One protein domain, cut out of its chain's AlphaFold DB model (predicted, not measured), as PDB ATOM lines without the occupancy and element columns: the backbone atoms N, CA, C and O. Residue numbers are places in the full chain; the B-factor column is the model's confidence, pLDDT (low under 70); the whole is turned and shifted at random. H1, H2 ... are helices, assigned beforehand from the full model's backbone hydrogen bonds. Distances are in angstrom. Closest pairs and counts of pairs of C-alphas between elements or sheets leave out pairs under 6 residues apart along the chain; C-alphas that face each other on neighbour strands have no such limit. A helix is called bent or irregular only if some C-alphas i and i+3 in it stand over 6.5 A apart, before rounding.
ATOM      1  N   PRO A 262     -44.660  33.179  76.955       96.69
ATOM      2  CA  PRO A 262     -44.941  31.783  76.599       96.69
ATOM      3  C   PRO A 262     -46.401  31.505  76.216       96.69
ATOM      4  O   PRO A 262     -46.674  30.597  75.429       96.69
ATOM      5  N   GLY A 263     -47.344  32.309  76.728       96.19
ATOM      6  CA  GLY A 263     -48.771  32.214  76.401       96.19
ATOM      7  C   GLY A 263     -49.084  32.397  74.910       96.19
ATOM      8  O   GLY A 263     -50.126  31.939  74.443       96.19
ATOM      9  N   LEU A 264     -48.165  32.981  74.132       96.12
ATOM     10  CA  LEU A 264     -48.323  33.187  72.690       96.12
ATOM     11  C   LEU A 264     -48.099  31.912  71.857       96.12
ATOM     12  O   LEU A 264     -48.410  31.916  70.663       96.12
ATOM     13  N   LYS A 265     -47.605  30.811  72.456       96.25
ATOM     14  CA  LYS A 265     -47.306  29.540  71.760       96.25
ATOM     15  C   LYS A 265     -48.494  29.052  70.937       96.25
ATOM     16  O   LYS A 265     -48.383  28.915  69.721       96.25
ATOM     17  N   MET A 266     -49.646  28.855  71.577       95.94
ATOM     18  CA  MET A 266     -50.839  28.335  70.902       95.94
ATOM     19  C   MET A 266     -51.324  29.257  69.784       95.94
ATOM     20  O   MET A 266     -51.713  28.780  68.720       95.94
ATOM     21  N   GLN A 267     -51.281  30.574  69.994       96.12
ATOM     22  CA  GLN A 267     -51.717  31.549  68.996       96.12
ATOM     23  C   GLN A 267     -50.814  31.533  67.756       96.12
ATOM     24  O   GLN A 267     -51.317  31.440  66.636       96.12
ATOM     25  N   LEU A 268     -49.493  31.598  67.945       96.56
ATOM     26  CA  LEU A 268     -48.529  31.605  66.842       96.56
ATOM     27  C   LEU A 268     -48.557  30.294  66.059       96.56
ATOM     28  O   LEU A 268     -48.568  30.316  64.829       96.56
ATOM     29  N   MET A 269     -48.603  29.154  66.751       97.25
ATOM     30  CA  MET A 269     -48.611  27.851  66.086       97.25
ATOM     31  C   MET A 269     -49.895  27.633  65.290       97.25
ATOM     32  O   MET A 269     -49.832  27.227  64.132       97.25
ATOM     33  N   ASN A 270     -51.052  27.992  65.851       96.88
ATOM     34  CA  ASN A 270     -52.301  27.959  65.096       96.88
ATOM     35  C   ASN A 270     -52.264  28.888  63.882       96.88
ATOM     36  O   ASN A 270     -52.722  28.489  62.815       96.88
ATOM     37  N   TRP A 271     -51.689  30.087  64.010       96.81
ATOM     38  CA  TRP A 271     -51.529  31.000  62.880       96.81
ATOM     39  C   TRP A 271     -50.687  30.376  61.757       96.81
ATOM     40  O   TRP A 271     -51.115  30.386  60.604       96.81
ATOM     41  N   PHE A 272     -49.541  29.767  62.085       97.19
ATOM     42  CA  PHE A 272     -48.696  29.082  61.101       97.19
ATOM     43  C   PHE A 272     -49.415  27.923  60.409       97.19
ATOM     44  O   PHE A 272     -49.370  27.824  59.184       97.19
ATOM     45  N   LEU A 273     -50.094  27.060  61.169       97.44
ATOM     46  CA  LEU A 273     -50.803  25.910  60.602       97.44
ATOM     47  C   LEU A 273     -52.006  26.340  59.753       97.44
ATOM     48  O   LEU A 273     -52.222  25.780  58.683       97.44
ATOM     49  N   SER A 274     -52.732  27.387  60.150       97.44
ATOM     50  CA  SER A 274     -53.805  27.958  59.327       97.44
ATOM     51  C   SER A 274     -53.276  28.602  58.040       97.44
ATOM     52  O   SER A 274     -53.882  28.441  56.983       97.44
ATOM     53  N   ARG A 275     -52.123  29.287  58.081       96.44
ATOM     54  CA  ARG A 275     -51.466  29.785  56.859       96.44
ATOM     55  C   ARG A 275     -50.980  28.650  55.969       96.44
ATOM     56  O   ARG A 275     -51.092  28.753  54.751       96.44
ATOM     57  N   ALA A 276     -50.476  27.566  56.551       96.25
ATOM     58  CA  ALA A 276     -50.121  26.376  55.793       96.25
ATOM     59  C   ALA A 276     -51.339  25.766  55.086       96.25
ATOM     60  O   ALA A 276     -51.252  25.468  53.900       96.25
ATOM     61  N   GLU A 277     -52.475  25.637  55.773       97.62
ATOM     62  CA  GLU A 277     -53.742  25.171  55.191       97.62
ATOM     63  C   GLU A 277     -54.219  26.053  54.039       97.62
ATOM     64  O   GLU A 277     -54.539  25.539  52.971       97.62
ATOM     65  N   GLU A 278     -54.227  27.374  54.228       96.88
ATOM     66  CA  GLU A 278     -54.604  28.342  53.194       96.88
ATOM     67  C   GLU A 278     -53.712  28.203  51.953       96.88
ATOM     68  O   GLU A 278     -54.201  28.100  50.826       96.88
ATOM     69  N   LYS A 279     -52.391  28.146  52.160       95.81
ATOM     70  CA  LYS A 279     -51.408  28.023  51.079       95.81
ATOM     71  C   LYS A 279     -51.482  26.684  50.371       95.81
ATOM     72  O   LYS A 279     -51.388  26.641  49.146       95.81
ATOM     73  N   LEU A 280     -51.741  25.615  51.115       95.25
ATOM     74  CA  LEU A 280     -52.037  24.319  50.536       95.25
ATOM     75  C   LEU A 280     -53.326  24.409  49.708       95.25
ATOM     76  O   LEU A 280     -53.329  24.014  48.552       95.25
ATOM     77  N   GLY A 281     -54.400  25.018  50.213       95.69
ATOM     78  CA  GLY A 281     -55.636  25.262  49.457       95.69
ATOM     79  C   GLY A 281     -55.415  26.002  48.130       95.69
ATOM     80  O   GLY A 281     -56.026  25.644  47.126       95.69
ATOM     81  N   ALA A 282     -54.479  26.954  48.103       95.75
ATOM     82  CA  ALA A 282     -54.089  27.717  46.915       95.75
ATOM     83  C   ALA A 282     -53.118  26.984  45.958       95.75
ATOM     84  O   ALA A 282     -52.780  27.518  44.904       95.75
ATOM     85  N   GLY A 283     -52.650  25.777  46.304       92.81
ATOM     86  CA  GLY A 283     -51.663  25.019  45.520       92.81
ATOM     87  C   GLY A 283     -50.214  25.501  45.685       92.81
ATOM     88  O   GLY A 283     -49.330  25.096  44.926       92.81
ATOM     89  N   GLU A 284     -49.945  26.356  46.674       92.75
ATOM     90  CA  GLU A 284     -48.612  26.850  47.033       92.75
ATOM     91  C   GLU A 284     -47.907  25.887  48.008       92.75
ATOM     92  O   GLU A 284     -47.529  26.253  49.124       92.75
ATOM     93  N   ASP A 285     -47.729  24.629  47.601       89.88
ATOM     94  CA  ASP A 285     -47.342  23.542  48.512       89.88
ATOM     95  C   ASP A 285     -45.979  23.773  49.212       89.88
ATOM     96  O   ASP A 285     -45.836  23.467  50.393       89.88
ATOM     97  N   LEU A 286     -44.980  24.367  48.538       87.50
ATOM     98  CA  LEU A 286     -43.683  24.696  49.166       87.50
ATOM     99  C   LEU A 286     -43.826  25.768  50.259       87.50
ATOM    100  O   LEU A 286     -43.222  25.651  51.327       87.50
ATOM    101  N   THR A 287     -44.649  26.789  50.015       90.75
ATOM    102  CA  THR A 287     -44.950  27.845  50.991       90.75
ATOM    103  C   THR A 287     -45.723  27.279  52.181       90.75
ATOM    104  O   THR A 287     -45.454  27.643  53.325       90.75
ATOM    105  N   ALA A 288     -46.656  26.354  51.939       93.56
ATOM    106  CA  ALA A 288     -47.369  25.665  53.009       93.56
ATOM    107  C   ALA A 288     -46.398  24.905  53.924       93.56
ATOM    108  O   ALA A 288     -46.419  25.070  55.144       93.56
ATOM    109  N   LEU A 289     -45.483  24.136  53.335       90.94
ATOM    110  CA  LEU A 289     -44.483  23.369  54.075       90.94
ATOM    111  C   LEU A 289     -43.496  24.227  54.851       90.94
ATOM    112  O   LEU A 289     -43.099  23.846  55.951       90.94
ATOM    113  N   TYR A 290     -43.124  25.382  54.306       91.69
ATOM    114  CA  TYR A 290     -42.327  26.365  55.025       91.69
ATOM    115  C   TYR A 290     -42.978  26.729  56.369       91.69
ATOM    116  O   TYR A 290     -42.327  26.637  57.410       91.69
ATOM    117  N   TYR A 291     -44.278  27.039  56.371       94.56
ATOM    118  CA  TYR A 291     -45.006  27.354  57.601       94.56
ATOM    119  C   TYR A 291     -45.145  26.150  58.539       94.56
ATOM    120  O   TYR A 291     -44.937  26.293  59.745       94.56
ATOM    121  N   VAL A 292     -45.425  24.953  58.010       94.81
ATOM    122  CA  VAL A 292     -45.503  23.730  58.830       94.81
ATOM    123  C   VAL A 292     -44.161  23.401  59.484       94.81
ATOM    124  O   VAL A 292     -44.132  22.967  60.636       94.81
ATOM    125  N   ARG A 293     -43.043  23.604  58.778       92.88
ATOM    126  CA  ARG A 293     -41.699  23.368  59.317       92.88
ATOM    127  C   ARG A 293     -41.391  24.324  60.459       92.88
ATOM    128  O   ARG A 293     -40.930  23.868  61.496       92.88
ATOM    129  N   ILE A 294     -41.704  25.612  60.302       93.75
ATOM    130  CA  ILE A 294     -41.545  26.575  61.396       93.75
ATOM    131  C   ILE A 294     -42.401  26.158  62.589       93.75
ATOM    132  O   ILE A 294     -41.873  26.086  63.690       93.75
ATOM    133  N   ALA A 295     -43.678  25.817  62.388       96.06
ATOM    134  CA  ALA A 295     -44.533  25.370  63.486       96.06
ATOM    135  C   ALA A 295     -43.981  24.112  64.182       96.06
ATOM    136  O   ALA A 295     -43.930  24.046  65.407       96.06
ATOM    137  N   SER A 296     -43.506  23.135  63.404       94.75
ATOM    138  CA  SER A 296     -42.977  21.861  63.913       94.75
ATOM    139  C   SER A 296     -41.839  22.037  64.922       94.75
ATOM    140  O   SER A 296     -41.744  21.250  65.858       94.75
ATOM    141  N   ASP A 297     -41.017  23.079  64.771       94.94
ATOM    142  CA  ASP A 297     -39.903  23.363  65.683       94.94
ATOM    143  C   ASP A 297     -40.369  23.812  67.086       94.94
ATOM    144  O   ASP A 297     -39.574  23.804  68.025       94.94
ATOM    145  N   PHE A 298     -41.641  24.209  67.245       96.31
ATOM    146  CA  PHE A 298     -42.165  24.806  68.482       96.31
ATOM    147  C   PHE A 298     -43.424  24.130  69.049       96.31
ATOM    148  O   PHE A 298     -43.821  24.459  70.165       96.31
ATOM    149  N   ILE A 299     -44.062  23.195  68.338       96.19
ATOM    150  CA  ILE A 299     -45.298  22.515  68.793       96.19
ATOM    151  C   ILE A 299     -45.071  21.343  69.758       96.19
ATOM    152  O   ILE A 299     -46.048  20.738  70.183       96.19
ATOM    153  N   SER A 300     -43.827  21.029  70.139       94.56
ATOM    154  CA  SER A 300     -43.532  19.859  70.978       94.56
ATOM    155  C   SER A 300     -44.392  19.819  72.249       94.56
ATOM    156  O   SER A 300     -44.425  20.805  73.003       94.56
ATOM    157  N   GLY A 301     -45.045  18.680  72.484       93.25
ATOM    158  CA  GLY A 301     -45.914  18.433  73.638       93.25
ATOM    159  C   GLY A 301     -47.380  18.835  73.438       93.25
ATOM    160  O   GLY A 301     -48.182  18.608  74.338       93.25
ATOM    161  N   GLU A 302     -47.742  19.396  72.280       95.44
ATOM    162  CA  GLU A 302     -49.116  19.791  71.939       95.44
ATOM    163  C   GLU A 302     -49.726  18.784  70.951       95.44
ATOM    164  O   GLU A 302     -49.674  18.985  69.737       95.44
ATOM    165  N   VAL A 303     -50.310  17.697  71.467       95.81
ATOM    166  CA  VAL A 303     -50.773  16.541  70.665       95.81
ATOM    167  C   VAL A 303     -51.656  16.953  69.477       95.81
ATOM    168  O   VAL A 303     -51.449  16.480  68.360       95.81
ATOM    169  N   ASP A 304     -52.598  17.875  69.686       96.31
ATOM    170  CA  ASP A 304     -53.517  18.325  68.632       96.31
ATOM    171  C   ASP A 304     -52.801  19.115  67.524       96.31
ATOM    172  O   ASP A 304     -53.093  18.948  66.335       96.31
ATOM    173  N   LEU A 305     -51.834  19.965  67.892       95.75
ATOM    174  CA  LEU A 305     -51.052  20.739  66.926       95.75
ATOM    175  C   LEU A 305     -50.059  19.852  66.176       95.75
ATOM    176  O   LEU A 305     -49.867  20.045  64.977       95.75
ATOM    177  N   GLU A 306     -49.460  18.873  66.854       96.38
ATOM    178  CA  GLU A 306     -48.587  17.866  66.247       96.38
ATOM    179  C   GLU A 306     -49.346  17.028  65.215       96.38
ATOM    180  O   GLU A 306     -48.893  16.901  64.075       96.38
ATOM    181  N   ALA A 307     -50.536  16.534  65.569       96.19
ATOM    182  CA  ALA A 307     -51.397  15.797  64.649       96.19
ATOM    183  C   ALA A 307     -51.805  16.658  63.442       96.19
ATOM    184  O   ALA A 307     -51.705  16.215  62.296       96.19
ATOM    185  N   ARG A 308     -52.202  17.917  63.671       97.25
ATOM    186  CA  ARG A 308     -52.554  18.857  62.596       97.25
ATOM    187  C   ARG A 308     -51.367  19.153  61.677       97.25
ATOM    188  O   ARG A 308     -51.513  19.107  60.456       97.25
ATOM    189  N   ALA A 309     -50.188  19.411  62.239       95.62
ATOM    190  CA  ALA A 309     -48.968  19.622  61.470       95.62
ATOM    191  C   ALA A 309     -48.604  18.385  60.637       95.62
ATOM    192  O   ALA A 309     -48.239  18.526  59.470       95.62
ATOM    193  N   GLN A 310     -48.742  17.181  61.202       94.12
ATOM    194  CA  GLN A 310     -48.478  15.935  60.483       94.12
ATOM    195  C   GLN A 310     -49.461  15.723  59.327       94.12
ATOM    196  O   GLN A 310     -49.023  15.454  58.210       94.12
ATOM    197  N   ASN A 311     -50.758  15.952  59.548       95.12
ATOM    198  CA  ASN A 311     -51.774  15.870  58.495       95.12
ATOM    199  C   ASN A 311     -51.469  16.825  57.331       95.12
ATOM    200  O   ASN A 311     -51.641  16.464  56.167       95.12
ATOM    201  N   LEU A 312     -50.971  18.031  57.623       95.19
ATOM    202  CA  LEU A 312     -50.576  18.992  56.592       95.19
ATOM    203  C   LEU A 312     -49.322  18.565  55.826       95.19
ATOM    204  O   LEU A 312     -49.272  18.749  54.609       95.19
ATOM    205  N   LYS A 313     -48.330  17.967  56.503       92.69
ATOM    206  CA  LYS A 313     -47.159  17.372  55.832       92.69
ATOM    207  C   LYS A 313     -47.583  16.257  54.888       92.69
ATOM    208  O   LYS A 313     -47.140  16.245  53.743       92.69
ATOM    209  N   ASP A 314     -48.448  15.360  55.352       89.94
ATOM    210  CA  ASP A 314     -48.943  14.231  54.567       89.94
ATOM    211  C   ASP A 314     -49.740  14.718  53.349       89.94
ATOM    212  O   ASP A 314     -49.465  14.299  52.225       89.94
ATOM    213  N   ALA A 315     -50.649  15.679  53.538       92.69
ATOM    214  CA  ALA A 315     -51.449  16.248  52.455       92.69
ATOM    215  C   ALA A 315     -50.598  16.986  51.405       92.69
ATOM    216  O   ALA A 315     -50.821  16.833  50.203       92.69
ATOM    217  N   ALA A 316     -49.607  17.770  51.835       90.00
ATOM    218  CA  ALA A 316     -48.675  18.422  50.919       90.00
ATOM    219  C   ALA A 316     -47.846  17.395  50.145       90.00
ATOM    220  O   ALA A 316     -47.717  17.490  48.924       90.00
ATOM    221  N   ALA A 317     -47.313  16.386  50.833       86.38
ATOM    222  CA  ALA A 317     -46.484  15.375  50.206       86.38
ATOM    223  C   ALA A 317     -47.271  14.513  49.200       86.38
ATOM    224  O   ALA A 317     -46.755  14.205  48.126       86.38
ATOM    225  N   ASP A 318     -48.541  14.220  49.481       87.81
ATOM    226  CA  ASP A 318     -49.449  13.559  48.543       87.81
ATOM    227  C   ASP A 318     -49.641  14.361  47.250       87.81
ATOM    228  O   ASP A 318     -49.597  13.791  46.160       87.81
ATOM    229  N   ARG A 319     -49.760  15.689  47.338       89.81
ATOM    230  CA  ARG A 319     -49.859  16.556  46.154       89.81
ATOM    231  C   ARG A 319     -48.563  16.650  45.362       89.81
ATOM    232  O   ARG A 319     -48.605  16.755  44.134       89.81
ATOM    233  N   PHE A 320     -47.409  16.616  46.029       84.56
ATOM    234  CA  PHE A 320     -46.119  16.517  45.341       84.56
ATOM    235  C   PHE A 320     -46.007  15.209  44.557       84.56
ATOM    236  O   PHE A 320     -45.634  15.234  43.382       84.56
ATOM    237  N   VAL A 321     -46.385  14.091  45.181       83.75
ATOM    238  CA  VAL A 321     -46.434  12.771  44.544       83.75
ATOM    239  C   VAL A 321     -47.380  12.787  43.342       83.75
ATOM    240  O   VAL A 321     -46.973  12.414  42.245       83.75
ATOM    241  N   GLU A 322     -48.599  13.301  43.501       88.12
ATOM    242  CA  GLU A 322     -49.582  13.364  42.416       88.12
ATOM    243  C   GLU A 322     -49.089  14.223  41.236       88.12
ATOM    244  O   GLU A 322     -49.203  13.825  40.073       88.12
ATOM    245  N   ARG A 323     -48.485  15.390  41.509       86.12
ATOM    246  CA  ARG A 323     -47.895  16.248  40.467       86.12
ATOM    247  C   ARG A 323     -46.727  15.568  39.761       86.12
ATOM    248  O   ARG A 323     -46.599  15.699  38.542       86.12
ATOM    249  N   ALA A 324     -45.903  14.826  40.496       81.69
ATOM    250  CA  ALA A 324     -44.813  14.055  39.918       81.69
ATOM    251  C   ALA A 324     -45.340  12.927  39.015       81.69
ATOM    252  O   ALA A 324     -44.902  12.810  37.872       81.69
ATOM    253  N   GLU A 325     -46.330  12.153  39.470       83.75
ATOM    254  CA  GLU A 325     -46.991  11.116  38.664       83.75
ATOM    255  C   GLU A 325     -47.632  11.682  37.398       83.75
ATOM    256  O   GLU A 325     -47.574  11.069  36.329       83.75
ATOM    257  N   ARG A 326     -48.271  12.848  37.512       87.25
ATOM    258  CA  ARG A 326     -48.888  13.535  36.380       87.25
ATOM    259  C   ARG A 326     -47.838  13.957  35.356       87.25
ATOM    260  O   ARG A 326     -47.964  13.584  34.194       87.25
ATOM    261  N   ARG A 327     -46.756  14.617  35.785       83.44
ATOM    262  CA  ARG A 327     -45.646  15.007  34.896       83.44
ATOM    263  C   ARG A 327     -44.973  13.808  34.230       83.44
ATOM    264  O   ARG A 327     -44.682  13.862  33.039       83.44
ATOM    265  N   MET A 328     -44.743  12.718  34.965       81.06
ATOM    266  CA  MET A 328     -44.173  11.500  34.377       81.06
ATOM    267  C   MET A 328     -45.077  10.925  33.280       81.06
ATOM    268  O   MET A 328     -44.570  10.466  32.261       81.06
ATOM    269  N   ARG A 329     -46.405  10.973  33.462       83.56
ATOM    270  CA  ARG A 329     -47.377  10.506  32.462       83.56
ATOM    271  C   ARG A 329     -47.486  11.432  31.253       83.56
ATOM    272  O   ARG A 329     -47.452  10.943  30.132       83.56
ATOM    273  N   GLU A 330     -47.618  12.738  31.473       83.81
ATOM    274  CA  GLU A 330     -47.849  13.728  30.410       83.81
ATOM    275  C   GLU A 330     -46.673  13.835  29.438       83.81
ATOM    276  O   GLU A 330     -46.873  13.950  28.232       83.81
ATOM    277  N   TYR A 331     -45.446  13.764  29.953       76.62
ATOM    278  CA  TYR A 331     -44.247  14.036  29.163       76.62
ATOM    279  C   TYR A 331     -43.400  12.792  28.885       76.62
ATOM    280  O   TYR A 331     -42.320  12.905  28.304       76.62
ATOM    281  N   ASN A 332     -43.847  11.614  29.341       77.62
ATOM    282  CA  ASN A 332     -43.049  10.383  29.357       77.62
ATOM    283  C   ASN A 332     -41.633  10.624  29.927       77.62
ATOM    284  O   ASN A 332     -40.642  10.057  29.460       77.62
ATOM    285  N   HIS A 333     -41.523  11.554  30.887       66.75
ATOM    286  CA  HIS A 333     -40.235  12.000  31.398       66.75
ATOM    287  C   HIS A 333     -39.577  10.897  32.237       66.75
ATOM    288  O   HIS A 333     -40.269  10.207  32.996       66.75
ATOM    289  N   PRO A 334     -38.238  10.762  32.175       73.62
ATOM    290  CA  PRO A 334     -37.506   9.897  33.087       73.62
ATOM    291  C   PRO A 334     -37.773  10.317  34.536       73.62
ATOM    292  O   PRO A 334     -37.780  11.507  34.858       73.62
ATOM    293  N   PHE A 335     -37.944   9.338  35.426       74.25
ATOM    294  CA  PHE A 335     -38.186   9.550  36.859       74.25
ATOM    295  C   PHE A 335     -37.204  10.565  37.477       74.25
ATOM    296  O   PHE A 335     -37.596  11.434  38.251       74.25
ATOM    297  N   LEU A 336     -35.936  10.506  37.065       71.69
ATOM    298  CA  LEU A 336     -34.843  11.349  37.561       71.69
ATOM    299  C   LEU A 336     -34.933  12.820  37.174       71.69
ATOM    300  O   LEU A 336     -34.339  13.651  37.852       71.69
ATOM    301  N   THR A 337     -35.668  13.158  36.119       74.00
ATOM    302  CA  THR A 337     -35.893  14.557  35.741       74.00
ATOM    303  C   THR A 337     -36.933  15.206  36.658       74.00
ATOM    304  O   THR A 337     -36.906  16.409  36.882       74.00
ATOM    305  N   VAL A 338     -37.845  14.405  37.217       71.69
ATOM    306  CA  VAL A 338     -38.965  14.863  38.055       71.69
ATOM    307  C   VAL A 338     -38.643  14.741  39.553       71.69
ATOM    308  O   VAL A 338     -39.140  15.521  40.368       71.69
ATOM    309  N   ALA A 339     -37.806  13.770  39.928       69.69
ATOM    310  CA  ALA A 339     -37.559  13.394  41.317       69.69
ATOM    311  C   ALA A 339     -36.874  14.473  42.186       69.69
ATOM    312  O   ALA A 339     -37.366  14.708  43.291       69.69
ATOM    313  N   PRO A 340     -35.818  15.179  41.742       72.88
ATOM    314  CA  PRO A 340     -35.153  16.183  42.579       72.88
ATOM    315  C   PRO A 340     -36.045  17.393  42.884       72.88
ATOM    316  O   PRO A 340     -36.050  17.900  44.001       72.88
ATOM    317  N   GLU A 341     -36.842  17.843  41.911       72.75
ATOM    318  CA  GLU A 341     -37.676  19.039  42.074       72.75
ATOM    319  C   GLU A 341     -38.938  18.785  42.905       72.75
ATOM    320  O   GLU A 341     -39.342  19.638  43.694       72.75
ATOM    321  N   LEU A 342     -39.592  17.634  42.709       72.38
ATOM    322  CA  LEU A 342     -40.909  17.369  43.297       72.38
ATOM    323  C   LEU A 342     -40.886  16.313  44.398       72.38
ATOM    324  O   LEU A 342     -41.670  16.411  45.339       72.38
ATOM    325  N   LEU A 343     -40.014  15.310  44.306       72.81
ATOM    326  CA  LEU A 343     -40.035  14.178  45.233       72.81
ATOM    327  C   LEU A 343     -39.060  14.352  46.400       72.81
ATOM    328  O   LEU A 343     -39.382  13.929  47.503       72.81
ATOM    329  N   GLU A 344     -37.911  15.007  46.215       75.62
ATOM    330  CA  GLU A 344     -36.957  15.249  47.311       75.62
ATOM    331  C   GLU A 344     -37.572  16.070  48.465       75.62
ATOM    332  O   GLU A 344     -37.453  15.634  49.616       75.62
ATOM    333  N   PRO A 345     -38.343  17.153  48.209       72.44
ATOM    334  CA  PRO A 345     -39.112  17.814  49.258       72.44
ATOM    335  C   PRO A 345     -40.110  16.858  49.924       72.44
ATOM    336  O   PRO A 345     -40.154  16.789  51.146       72.44
ATOM    337  N   ALA A 346     -40.861  16.068  49.146       70.25
ATOM    338  CA  ALA A 346     -41.894  15.155  49.646       70.25
ATOM    339  C   ALA A 346     -41.345  14.077  50.600       70.25
ATOM    340  O   ALA A 346     -41.915  13.824  51.662       70.25
ATOM    341  N   VAL A 347     -40.210  13.465  50.251       72.62
ATOM    342  CA  VAL A 347     -39.585  12.388  51.037       72.62
ATOM    343  C   VAL A 347     -39.037  12.904  52.378       72.62
ATOM    344  O   VAL A 347     -38.995  12.160  53.359       72.62
ATOM    345  N   GLY A 348     -38.672  14.184  52.472       74.56
ATOM    346  CA  GLY A 348     -38.263  14.807  53.734       74.56
ATOM    347  C   GLY A 348     -39.402  15.013  54.741       74.56
ATOM    348  O   GLY A 348     -39.134  15.220  55.923       74.56
ATOM    349  N   LEU A 349     -40.662  14.956  54.301       72.50
ATOM    350  CA  LEU A 349     -41.803  15.473  55.065       72.50
ATOM    351  C   LEU A 349     -42.668  14.399  55.705       72.50
ATOM    352  O   LEU A 349     -43.265  14.644  56.750       72.50
ATOM    353  N   SER A 350     -42.769  13.236  55.066       80.38
ATOM    354  CA  SER A 350     -43.703  12.199  55.482       80.38
ATOM    355  C   SER A 350     -43.204  10.807  55.132       80.38
ATOM    356  O   SER A 350     -42.778  10.537  54.008       80.38
ATOM    357  N   GLU A 351     -43.356   9.882  56.077       82.25
ATOM    358  CA  GLU A 351     -43.122   8.456  55.852       82.25
ATOM    359  C   GLU A 351     -44.132   7.851  54.859       82.25
ATOM    360  O   GLU A 351     -43.842   6.865  54.179       82.25
ATOM    361  N   VAL A 352     -45.326   8.441  54.737       79.62
ATOM    362  CA  VAL A 352     -46.309   8.062  53.711       79.62
ATOM    363  C   VAL A 352     -45.773   8.423  52.330       79.62
ATOM    364  O   VAL A 352     -45.781   7.584  51.427       79.62
ATOM    365  N   ALA A 353     -45.219   9.624  52.183       77.56
ATOM    366  CA  ALA A 353     -44.617  10.062  50.932       77.56
ATOM    367  C   ALA A 353     -43.383   9.239  50.563       77.56
ATOM    368  O   ALA A 353     -43.269   8.819  49.415       77.56
ATOM    369  N   ARG A 354     -42.509   8.906  51.529       83.12
ATOM    370  CA  ARG A 354     -41.379   7.987  51.279       83.12
ATOM    371  C   ARG A 354     -41.852   6.659  50.699       83.12
ATOM    372  O   ARG A 354     -41.281   6.172  49.726       83.12
ATOM    373  N   ARG A 355     -42.916   6.087  51.275       83.31
ATOM    374  CA  ARG A 355     -43.512   4.834  50.794       83.31
ATOM    375  C   ARG A 355     -44.090   4.978  49.389       83.31
ATOM    376  O   ARG A 355     -43.790   4.137  48.546       83.31
ATOM    377  N   LYS A 356     -44.855   6.039  49.112       80.81
ATOM    378  CA  LYS A 356     -45.422   6.298  47.776       80.81
ATOM    379  C   LYS A 356     -44.332   6.509  46.724       80.81
ATOM    380  O   LYS A 356     -44.365   5.872  45.678       80.81
ATOM    381  N   VAL A 357     -43.309   7.305  47.028       81.69
ATOM    382  CA  VAL A 357     -42.147   7.496  46.146       81.69
ATOM    383  C   VAL A 357     -41.416   6.177  45.894       81.69
ATOM    384  O   VAL A 357     -41.049   5.895  44.756       81.69
ATOM    385  N   GLY A 358     -41.259   5.331  46.915       82.81
ATOM    386  CA  GLY A 358     -40.704   3.985  46.756       82.81
ATOM    387  C   GLY A 358     -41.541   3.092  45.843       82.81
ATOM    388  O   GLY A 358     -40.985   2.393  44.999       82.81
ATOM    389  N   GLN A 359     -42.868   3.151  45.954       83.25
ATOM    390  CA  GLN A 359     -43.780   2.439  45.056       83.25
ATOM    391  C   GLN A 359     -43.681   2.958  43.615       83.25
ATOM    392  O   GLN A 359     -43.626   2.156  42.685       83.25
ATOM    393  N   MET A 360     -43.588   4.276  43.420       81.19
ATOM    394  CA  MET A 360     -43.400   4.878  42.097       81.19
ATOM    395  C   MET A 360     -42.069   4.465  41.466       81.19
ATOM    396  O   MET A 360     -42.037   4.080  40.298       81.19
ATOM    397  N   ALA A 361     -40.980   4.512  42.240       82.75
ATOM    398  CA  ALA A 361     -39.662   4.077  41.794       82.75
ATOM    399  C   ALA A 361     -39.673   2.585  41.431       82.75
ATOM    400  O   ALA A 361     -39.190   2.209  40.366       82.75
ATOM    401  N   ALA A 362     -40.294   1.740  42.260       80.94
ATOM    402  CA  ALA A 362     -40.459   0.318  41.966       80.94
ATOM    403  C   ALA A 362     -41.263   0.090  40.673       80.94
ATOM    404  O   ALA A 362     -40.831  -0.671  39.815       80.94
ATOM    405  N   ALA A 363     -42.379   0.799  40.479       81.25
ATOM    406  CA  ALA A 363     -43.199   0.692  39.272       81.25
ATOM    407  C   ALA A 363     -42.486   1.204  38.004       81.25
ATOM    408  O   ALA A 363     -42.726   0.699  36.905       81.25
ATOM    409  N   TYR A 364     -41.625   2.217  38.128       83.00
ATOM    410  CA  TYR A 364     -40.751   2.666  37.042       83.00
ATOM    411  C   TYR A 364     -39.747   1.570  36.665       83.00
ATOM    412  O   TYR A 364     -39.698   1.159  35.506       83.00
ATOM    413  N   LEU A 365     -39.033   1.030  37.656       81.50
ATOM    414  CA  LEU A 365     -38.029  -0.014  37.454       81.50
ATOM    415  C   LEU A 365     -38.648  -1.285  36.862       81.50
ATOM    416  O   LEU A 365     -38.134  -1.805  35.880       81.50
ATOM    417  N   SER A 366     -39.794  -1.746  37.371       80.44
ATOM    418  CA  SER A 366     -40.493  -2.913  36.818       80.44
ATOM    419  C   SER A 366     -40.871  -2.734  35.344       80.44
ATOM    420  O   SER A 366     -40.769  -3.687  34.573       80.44
ATOM    421  N   ARG A 367     -41.269  -1.524  34.922       81.69
ATOM    422  CA  ARG A 367     -41.563  -1.234  33.508       81.69
ATOM    423  C   ARG A 367     -40.307  -1.221  32.642       81.69
ATOM    424  O   ARG A 367     -40.344  -1.788  31.554       81.69
ATOM    425  N   SER A 368     -39.217  -0.628  33.131       80.75
ATOM    426  CA  SER A 368     -37.915  -0.661  32.448       80.75
ATOM    427  C   SER A 368     -37.460  -2.111  32.221       80.75
ATOM    428  O   SER A 368     -37.199  -2.532  31.093       80.75
ATOM    429  N   LEU A 369     -37.528  -2.936  33.274       78.38
ATOM    430  CA  LEU A 369     -37.131  -4.347  33.239       78.38
ATOM    431  C   LEU A 369     -38.010  -5.209  32.334       78.38
ATOM    432  O   LEU A 369     -37.490  -6.091  31.650       78.38
ATOM    433  N   ALA A 370     -39.322  -4.961  32.292       80.12
ATOM    434  CA  ALA A 370     -40.233  -5.662  31.387       80.12
ATOM    435  C   ALA A 370     -39.891  -5.414  29.904       80.12
ATOM    436  O   ALA A 370     -40.136  -6.277  29.064       80.12
ATOM    437  N   GLY A 371     -39.266  -4.274  29.586       79.44
ATOM    438  CA  GLY A 371     -38.708  -3.978  28.263       79.44
ATOM    439  C   GLY A 371     -37.424  -4.751  27.926       79.44
ATOM    440  O   GLY A 371     -36.911  -4.634  26.812       79.44
ATOM    441  N   GLY A 372     -36.889  -5.539  28.868       78.12
ATOM    442  CA  GLY A 372     -35.723  -6.401  28.675       78.12
ATOM    443  C   GLY A 372     -34.382  -5.668  28.596       78.12
ATOM    444  O   GLY A 372     -33.380  -6.292  28.249       78.12
ATOM    445  N   ARG A 373     -34.339  -4.365  28.903       74.25
ATOM    446  CA  ARG A 373     -33.108  -3.565  28.948       74.25
ATOM    447  C   ARG A 373     -33.030  -2.834  30.278       74.25
ATOM    448  O   ARG A 373     -34.006  -2.236  30.706       74.25
ATOM    449  N   VAL A 374     -31.864  -2.886  30.912       74.69
ATOM    450  CA  VAL A 374     -31.550  -2.063  32.083       74.69
ATOM    451  C   VAL A 374     -30.815  -0.829  31.583       74.69
ATOM    452  O   VAL A 374     -29.831  -0.959  30.855       74.69
ATOM    453  N   HIS A 375     -31.291   0.354  31.949       78.50
ATOM    454  CA  HIS A 375     -30.669   1.620  31.574       78.50
ATOM    455  C   HIS A 375     -29.818   2.169  32.729       78.50
ATOM    456  O   HIS A 375     -30.102   1.928  33.900       78.50
ATOM    457  N   THR A 376     -28.792   2.969  32.430       76.00
ATOM    458  CA  THR A 376     -27.997   3.688  33.447       76.00
ATOM    459  C   THR A 376     -28.862   4.571  34.355       76.00
ATOM    460  O   THR A 376     -28.569   4.708  35.544       76.00
ATOM    461  N   SER A 377     -29.980   5.093  33.840       76.56
ATOM    462  CA  SER A 377     -30.987   5.814  34.624       76.56
ATOM    463  C   SER A 377     -31.636   4.956  35.717       76.56
ATOM    464  O   SER A 377     -31.973   5.479  36.772       76.56
ATOM    465  N   ASP A 378     -31.780   3.643  35.536       78.25
ATOM    466  CA  ASP A 378     -32.411   2.774  36.540       78.25
ATOM    467  C   ASP A 378     -31.575   2.707  37.827       78.25
ATOM    468  O   ASP A 378     -32.101   2.767  38.940       78.25
ATOM    469  N   PHE A 379     -30.250   2.671  37.691       78.56
ATOM    470  CA  PHE A 379     -29.341   2.687  38.835       78.56
ATOM    471  C   PHE A 379     -29.291   4.045  39.534       78.56
ATOM    472  O   PHE A 379     -29.265   4.101  40.762       78.56
ATOM    473  N   GLN A 380     -29.335   5.136  38.770       78.94
ATOM    474  CA  GLN A 380     -29.434   6.482  39.331       78.94
ATOM    475  C   GLN A 380     -30.730   6.657  40.143       78.94
ATOM    476  O   GLN A 380     -30.712   7.327  41.174       78.94
ATOM    477  N   VAL A 381     -31.843   6.019  39.746       78.25
ATOM    478  CA  VAL A 381     -33.088   6.000  40.545       78.25
ATOM    479  C   VAL A 381     -32.869   5.286  41.877       78.25
ATOM    480  O   VAL A 381     -33.268   5.807  42.919       78.25
ATOM    481  N   LEU A 382     -32.207   4.125  41.871       79.06
ATOM    482  CA  LEU A 382     -31.886   3.386  43.099       79.06
ATOM    483  C   LEU A 382     -30.979   4.197  44.034       79.06
ATOM    484  O   LEU A 382     -31.229   4.251  45.239       79.06
ATOM    485  N   GLU A 383     -29.943   4.835  43.487       78.12
ATOM    486  CA  GLU A 383     -29.012   5.668  44.248       78.12
ATOM    487  C   GLU A 383     -29.716   6.893  44.837       78.12
ATOM    488  O   GLU A 383     -29.562   7.178  46.027       78.12
ATOM    489  N   TRP A 384     -30.558   7.566  44.047       82.69
ATOM    490  CA  TRP A 384     -31.365   8.686  44.520       82.69
ATOM    491  C   TRP A 384     -32.313   8.252  45.644       82.69
ATOM    492  O   TRP A 384     -32.292   8.850  46.717       82.69
ATOM    493  N   CYS A 385     -33.069   7.163  45.465       80.25
ATOM    494  CA  CYS A 385     -33.957   6.627  46.499       80.25
ATOM    495  C   CYS A 385     -33.200   6.263  47.786       80.25
ATOM    496  O   CYS A 385     -33.676   6.575  48.878       80.25
ATOM    497  N   LYS A 386     -32.001   5.674  47.680       81.19
ATOM    498  CA  LYS A 386     -31.129   5.405  48.834       81.19
ATOM    499  C   LYS A 386     -30.708   6.702  49.525       81.19
ATOM    500  O   LYS A 386     -30.791   6.782  50.750       81.19
ATOM    501  N   LYS A 387     -30.295   7.717  48.758       81.00
ATOM    502  CA  LYS A 387     -29.886   9.035  49.270       81.00
ATOM    503  C   LYS A 387     -31.013   9.712  50.051       81.00
ATOM    504  O   LYS A 387     -30.755  10.274  51.110       81.00
ATOM    505  N   VAL A 388     -32.252   9.623  49.565       75.88
ATOM    506  CA  VAL A 388     -33.420  10.218  50.235       75.88
ATOM    507  C   VAL A 388     -34.061   9.294  51.287       75.88
ATOM    508  O   VAL A 388     -35.072   9.642  51.887       75.88
ATOM    509  N   GLY A 389     -33.476   8.122  51.561       80.31
ATOM    510  CA  GLY A 389     -33.941   7.210  52.613       80.31
ATOM    511  C   GLY A 389     -35.218   6.432  52.277       80.31
ATOM    512  O   GLY A 389     -35.894   5.931  53.176       80.31
ATOM    513  N   VAL A 390     -35.567   6.310  50.996       80.69
ATOM    514  CA  VAL A 390     -36.684   5.481  50.531       80.69
ATOM    515  C   VAL A 390     -36.277   4.010  50.600       80.69
ATOM    516  O   VAL A 390     -35.304   3.582  49.979       80.69
ATOM    517  N   ARG A 391     -37.035   3.211  51.358       78.06
ATOM    518  CA  ARG A 391     -36.838   1.758  51.423       78.06
ATOM    519  C   ARG A 391     -37.518   1.086  50.233       78.06
ATOM    520  O   ARG A 391     -38.718   1.258  50.032       78.06
ATOM    521  N   PHE A 392     -36.767   0.284  49.482       69.56
ATOM    522  CA  PHE A 392     -37.338  -0.558  48.433       69.56
ATOM    523  C   PHE A 392     -37.942  -1.842  49.008       69.56
ATOM    524  O   PHE A 392     -37.385  -2.415  49.951       69.56
ATOM    525  N   PRO A 393     -39.026  -2.356  48.407       61.66
ATOM    526  CA  PRO A 393     -39.414  -3.747  48.591       61.66
ATOM    527  C   PRO A 393     -38.248  -4.654  48.162       61.66
ATOM    528  O   PRO A 393     -37.731  -4.531  47.051       61.66
ATOM    529  N   SER A 394     -37.830  -5.576  49.031       58.50
ATOM    530  CA  SER A 394     -36.680  -6.475  48.811       58.50
ATOM    531  C   SER A 394     -36.777  -7.319  47.529       58.50
ATOM    532  O   SER A 394     -35.755  -7.702  46.955       58.50
ATOM    533  N   ALA A 395     -37.998  -7.575  47.054       56.75
ATOM    534  CA  ALA A 395     -38.268  -8.323  45.830       56.75
ATOM    535  C   ALA A 395     -37.732  -7.616  44.570       56.75
ATOM    536  O   ALA A 395     -37.071  -8.251  43.750       56.75
ATOM    537  N   SER A 396     -37.917  -6.298  44.452       58.47
ATOM    538  CA  SER A 396     -37.555  -5.531  43.250       58.47
ATOM    539  C   SER A 396     -36.038  -5.419  43.058       58.47
ATOM    540  O   SER A 396     -35.535  -5.543  41.945       58.47
ATOM    541  N   VAL A 397     -35.288  -5.257  44.154       59.06
ATOM    542  CA  VAL A 397     -33.812  -5.215  44.127       59.06
ATOM    543  C   VAL A 397     -33.236  -6.586  43.763       59.06
ATOM    544  O   VAL A 397     -32.296  -6.684  42.979       59.06
ATOM    545  N   SER A 398     -33.835  -7.666  44.276       62.12
ATOM    546  CA  SER A 398     -33.445  -9.031  43.908       62.12
ATOM    547  C   SER A 398     -33.669  -9.348  42.431       62.12
ATOM    548  O   SER A 398     -32.853 -10.058  41.852       62.12
ATOM    549  N   GLU A 399     -34.755  -8.865  41.827       61.53
ATOM    550  CA  GLU A 399     -35.030  -9.065  40.398       61.53
ATOM    551  C   GLU A 399     -34.097  -8.248  39.501       61.53
ATOM    552  O   GLU A 399     -33.585  -8.781  38.517       61.53
ATOM    553  N   LEU A 400     -33.782  -7.008  39.884       60.31
ATOM    554  CA  LEU A 400     -32.767  -6.188  39.211       60.31
ATOM    555  C   LEU A 400     -31.396  -6.869  39.199       60.31
ATOM    556  O   LEU A 400     -30.750  -6.951  38.156       60.31
ATOM    557  N   LEU A 401     -30.979  -7.423  40.339       62.62
ATOM    558  CA  LEU A 401     -29.716  -8.155  40.457       62.62
ATOM    559  C   LEU A 401     -29.695  -9.443  39.618       62.62
ATOM    560  O   LEU A 401     -28.650  -9.790  39.075       62.62
ATOM    561  N   LYS A 402     -30.838 -10.128  39.468       63.94
ATOM    562  CA  LYS A 402     -30.973 -11.312  38.597       63.94
ATOM    563  C   LYS A 402     -30.901 -10.954  37.108       63.94
ATOM    564  O   LYS A 402     -30.332 -11.709  36.327       63.94
ATOM    565  N   LEU A 403     -31.454  -9.810  36.705       55.19
ATOM    566  CA  LEU A 403     -31.402  -9.321  35.320       55.19
ATOM    567  C   LEU A 403     -30.051  -8.679  34.963       55.19
ATOM    568  O   LEU A 403     -29.685  -8.645  33.788       55.19
ATOM    569  N   GLY A 404     -29.272  -8.265  35.969       53.62
ATOM    570  CA  GLY A 404     -27.901  -7.765  35.828       53.62
ATOM    571  C   GLY A 404     -26.949  -8.700  35.071       53.62
ATOM    572  O   GLY A 404     -26.004  -8.227  34.452       53.62
ATOM    573  N   HIS A 405     -27.241 -10.006  35.018       49.12
ATOM    574  CA  HIS A 405     -26.505 -10.990  34.212       49.12
ATOM    575  C   HIS A 405     -26.587 -10.774  32.688       49.12
ATOM    576  O   HIS A 405     -25.896 -11.464  31.944       49.12
ATOM    577  N   ARG A 406     -27.435  -9.855  32.203       50.09
ATOM    578  CA  ARG A 406     -27.563  -9.507  30.775       50.09
ATOM    579  C   ARG A 406     -27.055  -8.104  30.432       50.09
ATOM    580  O   ARG A 406     -27.241  -7.659  29.301       50.09
ATOM    581  N   ILE A 407     -26.448  -7.393  31.382       51.38
ATOM    582  CA  ILE A 407     -25.861  -6.074  31.134       51.38
ATOM    583  C   ILE A 407     -24.486  -6.292  30.482       51.38
ATOM    584  O   ILE A 407     -23.697  -7.062  31.028       51.38
ATOM    585  N   PRO A 408     -24.173  -5.669  29.330       47.44
ATOM    586  CA  PRO A 408     -22.856  -5.814  28.722       47.44
ATOM    587  C   PRO A 408     -21.787  -5.318  29.704       47.44
ATOM    588  O   PRO A 408     -21.835  -4.166  30.128       47.44
ATOM    589  N   GLU A 409     -20.797  -6.152  30.028       53.88
ATOM    590  CA  GLU A 409     -19.674  -5.836  30.936       53.88
ATOM    591  C   GLU A 409     -18.788  -4.662  30.455       53.88
ATOM    592  O   GLU A 409     -17.777  -4.331  31.070       53.88
ATOM    593  N   HIS A 410     -19.145  -4.023  29.340       47.75
ATOM    594  CA  HIS A 410     -18.323  -3.059  28.616       47.75
ATOM    595  C   HIS A 410     -18.694  -1.589  28.864       47.75
ATOM    596  O   HIS A 410     -18.081  -0.725  28.245       47.75
ATOM    597  N   GLU A 411     -19.644  -1.267  29.755       50.28
ATOM    598  CA  GLU A 411     -19.890   0.123  30.186       50.28
ATOM    599  C   GLU A 411     -19.155   0.445  31.507       50.28
ATOM    600  O   GLU A 411     -19.594   0.024  32.583       50.28
ATOM    601  N   PRO A 412     -18.068   1.248  31.485       52.66
ATOM    602  CA  PRO A 412     -17.261   1.558  32.672       52.66
ATOM    603  C   PRO A 412     -18.042   2.256  33.797       52.66
ATOM    604  O   PRO A 412     -17.717   2.096  34.973       52.66
ATOM    605  N   ALA A 413     -19.098   2.999  33.449       51.47
ATOM    606  CA  ALA A 413     -19.961   3.689  34.407       51.47
ATOM    607  C   ALA A 413     -20.763   2.719  35.294       51.47
ATOM    608  O   ALA A 413     -21.013   3.014  36.461       51.47
ATOM    609  N   VAL A 414     -21.131   1.542  34.773       52.22
ATOM    610  CA  VAL A 414     -21.862   0.517  35.535       52.22
ATOM    611  C   VAL A 414     -20.944  -0.132  36.573       52.22
ATOM    612  O   VAL A 414     -21.345  -0.319  37.722       52.22
ATOM    613  N   LEU A 415     -19.685  -0.394  36.207       52.56
ATOM    614  CA  LEU A 415     -18.679  -0.996  37.090       52.56
ATOM    615  C   LEU A 415     -18.250  -0.066  38.239       52.56
ATOM    616  O   LEU A 415     -18.123  -0.532  39.375       52.56
ATOM    617  N   ASP A 416     -18.081   1.238  37.983       53.41
ATOM    618  CA  ASP A 416     -17.773   2.233  39.029       53.41
ATOM    619  C   ASP A 416     -18.923   2.366  40.046       53.41
ATOM    620  O   ASP A 416     -18.725   2.441  41.262       53.41
ATOM    621  N   MET A 417     -20.161   2.309  39.558       51.88
ATOM    622  CA  MET A 417     -21.365   2.425  40.377       51.88
ATOM    623  C   MET A 417     -21.640   1.153  41.203       51.88
ATOM    624  O   MET A 417     -22.021   1.244  42.371       51.88
ATOM    625  N   TRP A 418     -21.359  -0.040  40.662       53.28
ATOM    626  CA  TRP A 418     -21.436  -1.309  41.406       53.28
ATOM    627  C   TRP A 418     -20.462  -1.364  42.593       53.28
ATOM    628  O   TRP A 418     -20.787  -1.957  43.626       53.28
ATOM    629  N   GLY A 419     -19.307  -0.699  42.478       53.62
ATOM    630  CA  GLY A 419     -18.348  -0.537  43.573       53.62
ATOM    631  C   GLY A 419     -18.857   0.347  44.721       53.62
ATOM    632  O   GLY A 419     -18.545   0.078  45.879       53.62
ATOM    633  N   LYS A 420     -19.688   1.359  44.435       49.09
ATOM    634  CA  LYS A 420     -20.162   2.346  45.429       49.09
ATOM    635  C   LYS A 420     -21.370   1.890  46.255       49.09
ATOM    636  O   LYS A 420     -21.543   2.336  47.389       49.09
ATOM    637  N   VAL A 421     -22.218   1.001  45.729       52.56
ATOM    638  CA  VAL A 421     -23.487   0.624  46.396       52.56
ATOM    639  C   VAL A 421     -23.369  -0.650  47.254       52.56
ATOM    640  O   VAL A 421     -24.333  -1.024  47.913       52.56
ATOM    641  N   ASN A 422     -22.195  -1.291  47.326       55.59
ATOM    642  CA  ASN A 422     -21.985  -2.600  47.979       55.59
ATOM    643  C   ASN A 422     -22.800  -3.758  47.350       55.59
ATOM    644  O   ASN A 422     -22.777  -4.884  47.842       55.59
ATOM    645  N   LEU A 423     -23.477  -3.498  46.225       53.56
ATOM    646  CA  LEU A 423     -24.257  -4.480  45.466       53.56
ATOM    647  C   LEU A 423     -23.361  -5.511  44.781       53.56
ATOM    648  O   LEU A 423     -23.798  -6.633  44.555       53.56
ATOM    649  N   ARG A 424     -22.098  -5.165  44.498       53.28
ATOM    650  CA  ARG A 424     -21.123  -6.094  43.920       53.28
ATOM    651  C   ARG A 424     -20.881  -7.312  44.812       53.28
ATOM    652  O   ARG A 424     -20.860  -8.421  44.299       53.28
ATOM    653  N   ALA A 425     -20.770  -7.135  46.129       61.56
ATOM    654  CA  ALA A 425     -20.552  -8.248  47.057       61.56
ATOM    655  C   ALA A 425     -21.787  -9.167  47.168       61.56
ATOM    656  O   ALA A 425     -21.648 -10.388  47.195       61.56
ATOM    657  N   GLU A 426     -22.999  -8.600  47.187       57.62
ATOM    658  CA  GLU A 426     -24.253  -9.373  47.155       57.62
ATOM    659  C   GLU A 426     -24.475 -10.080  45.812       57.62
ATOM    660  O   GLU A 426     -24.937 -11.223  45.787       57.62
ATOM    661  N   TRP A 427     -24.120  -9.426  44.704       59.75
ATOM    662  CA  TRP A 427     -24.163 -10.013  43.370       59.75
ATOM    663  C   TRP A 427     -23.160 -11.162  43.246       59.75
ATOM    664  O   TRP A 427     -23.568 -12.277  42.942       59.75
ATOM    665  N   GLU A 428     -21.884 -10.943  43.580       58.88
ATOM    666  CA  GLU A 428     -20.833 -11.972  43.549       58.88
ATOM    667  C   GLU A 428     -21.180 -13.170  44.442       58.88
ATOM    668  O   GLU A 428     -20.922 -14.314  44.065       58.88
ATOM    669  N   LYS A 429     -21.808 -12.933  45.602       67.06
ATOM    670  CA  LYS A 429     -22.316 -14.001  46.470       67.06
ATOM    671  C   LYS A 429     -23.397 -14.831  45.770       67.06
ATOM    672  O   LYS A 429     -23.312 -16.055  45.768       67.06
ATOM    673  N   ARG A 430     -24.373 -14.189  45.126       54.09
ATOM    674  CA  ARG A 430     -25.459 -14.880  44.413       54.09
ATOM    675  C   ARG A 430     -25.023 -15.562  43.122       54.09
ATOM    676  O   ARG A 430     -25.544 -16.628  42.821       54.09
ATOM    677  N   VAL A 431     -24.066 -15.003  42.377       52.75
ATOM    678  CA  VAL A 431     -23.489 -15.671  41.196       52.75
ATOM    679  C   VAL A 431     -22.835 -16.989  41.605       52.75
ATOM    680  O   VAL A 431     -23.015 -17.993  40.923       52.75
ATOM    681  N   ARG A 432     -22.129 -17.014  42.745       59.84
ATOM    682  CA  ARG A 432     -21.556 -18.252  43.293       59.84
ATOM    683  C   ARG A 432     -22.627 -19.252  43.728       59.84
ATOM    684  O   ARG A 432     -22.436 -20.444  43.537       59.84
ATOM    685  N   GLU A 433     -23.740 -18.780  44.288       56.78
ATOM    686  CA  GLU A 433     -24.865 -19.640  44.682       56.78
ATOM    687  C   GLU A 433     -25.593 -20.231  43.458       56.78
ATOM    688  O   GLU A 433     -25.892 -21.421  43.443       56.78
TER     689      GLU A 433
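This is residues 262 to 433 of the 437 residues of an uncharacterized protein of Planctomycetes bacterium (UniProt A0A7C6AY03). Six helices, H1 to H6, zigzag through an elongated, staggered bundle, in which the long H3 joins the pair H1 and H2 to the group H4, H5 and H6. At the far end H7 packs on H5, while H8 and H9 are only loosely attached. The 172 printed residues hold nine named helices, H1 to H9 in chain order, and no named strand: the class is all helix. The whole is loose, with a radius of gyration of the C-alphas of 20.0 A and spans of 66 by 35 by 24 A.

H1, residues 262 to 281, and H2, residues 285 to 296, form a helical hairpin; their closest C-alphas, Ala 276 and Ala 288, are 4.0 A apart. H3, residues 303 to 331, forms a hairpin with H2 at a shallow tilt of 23 degrees, with C-alphas 285 and 316 closest at 5.8 A. With residues 305 to 316 alone, H3 touches H1, closest at C-alphas 273 and 309, 6.6 A. H4, residues 335 to 349, touches H3 at a shallow tilt of 5 degrees, opposite ways, with C-alphas 317 and 346 closest at 4.6 A. H5, residues 351 to 370, touches H3, the same way, closest at C-alphas 317 and 353, 5.7 A. H6, residues 376 to 387, forms a hairpin with H5; C-alphas 365 and 378 are closest at 6.3 A. H1 to H6 are an up-and-down bundle, each running against the one before. H7, residues 394 to 406, touches H5, closest at C-alphas 362 and 396, 6.7 A. H8, residues 412 to 420, and H9, residues 423 to 433, are close but not clearly touching, about perpendicular at 87 degrees, with C-alphas 418 and 424 closest at 5.4 A. Every O i to N i+4 pair is within hydrogen-bond range in H2, H3, H5, H6, H8 and H9; the counts are 14 of 16 in H1, 7 of 9 in H7 and 5 of 11 in H4, where 4 of 12 O i to N i+3 pairs are within range.

H1 begins at C-alpha 262 (-44.941, 31.783, 76.599) and is 29.9 A long. H3 measures 42.1 A, ending at C-alpha 331 (-44.247, 14.036, 29.163), and H5 28.4 A. H1 and H4 are irregular: C-alphas 263 and 266 are 7.0 A apart, C-alphas 337 and 340 7.1 A. H9 ends at C-alpha 433 (-24.865, -19.640, 44.682).

The C-alphas farthest apart, Gly 263 and His 410, are 66.7 A apart. The printed part has no cut and no long link. Confidence is under 70 at residues 333, 339 and 392 to 433.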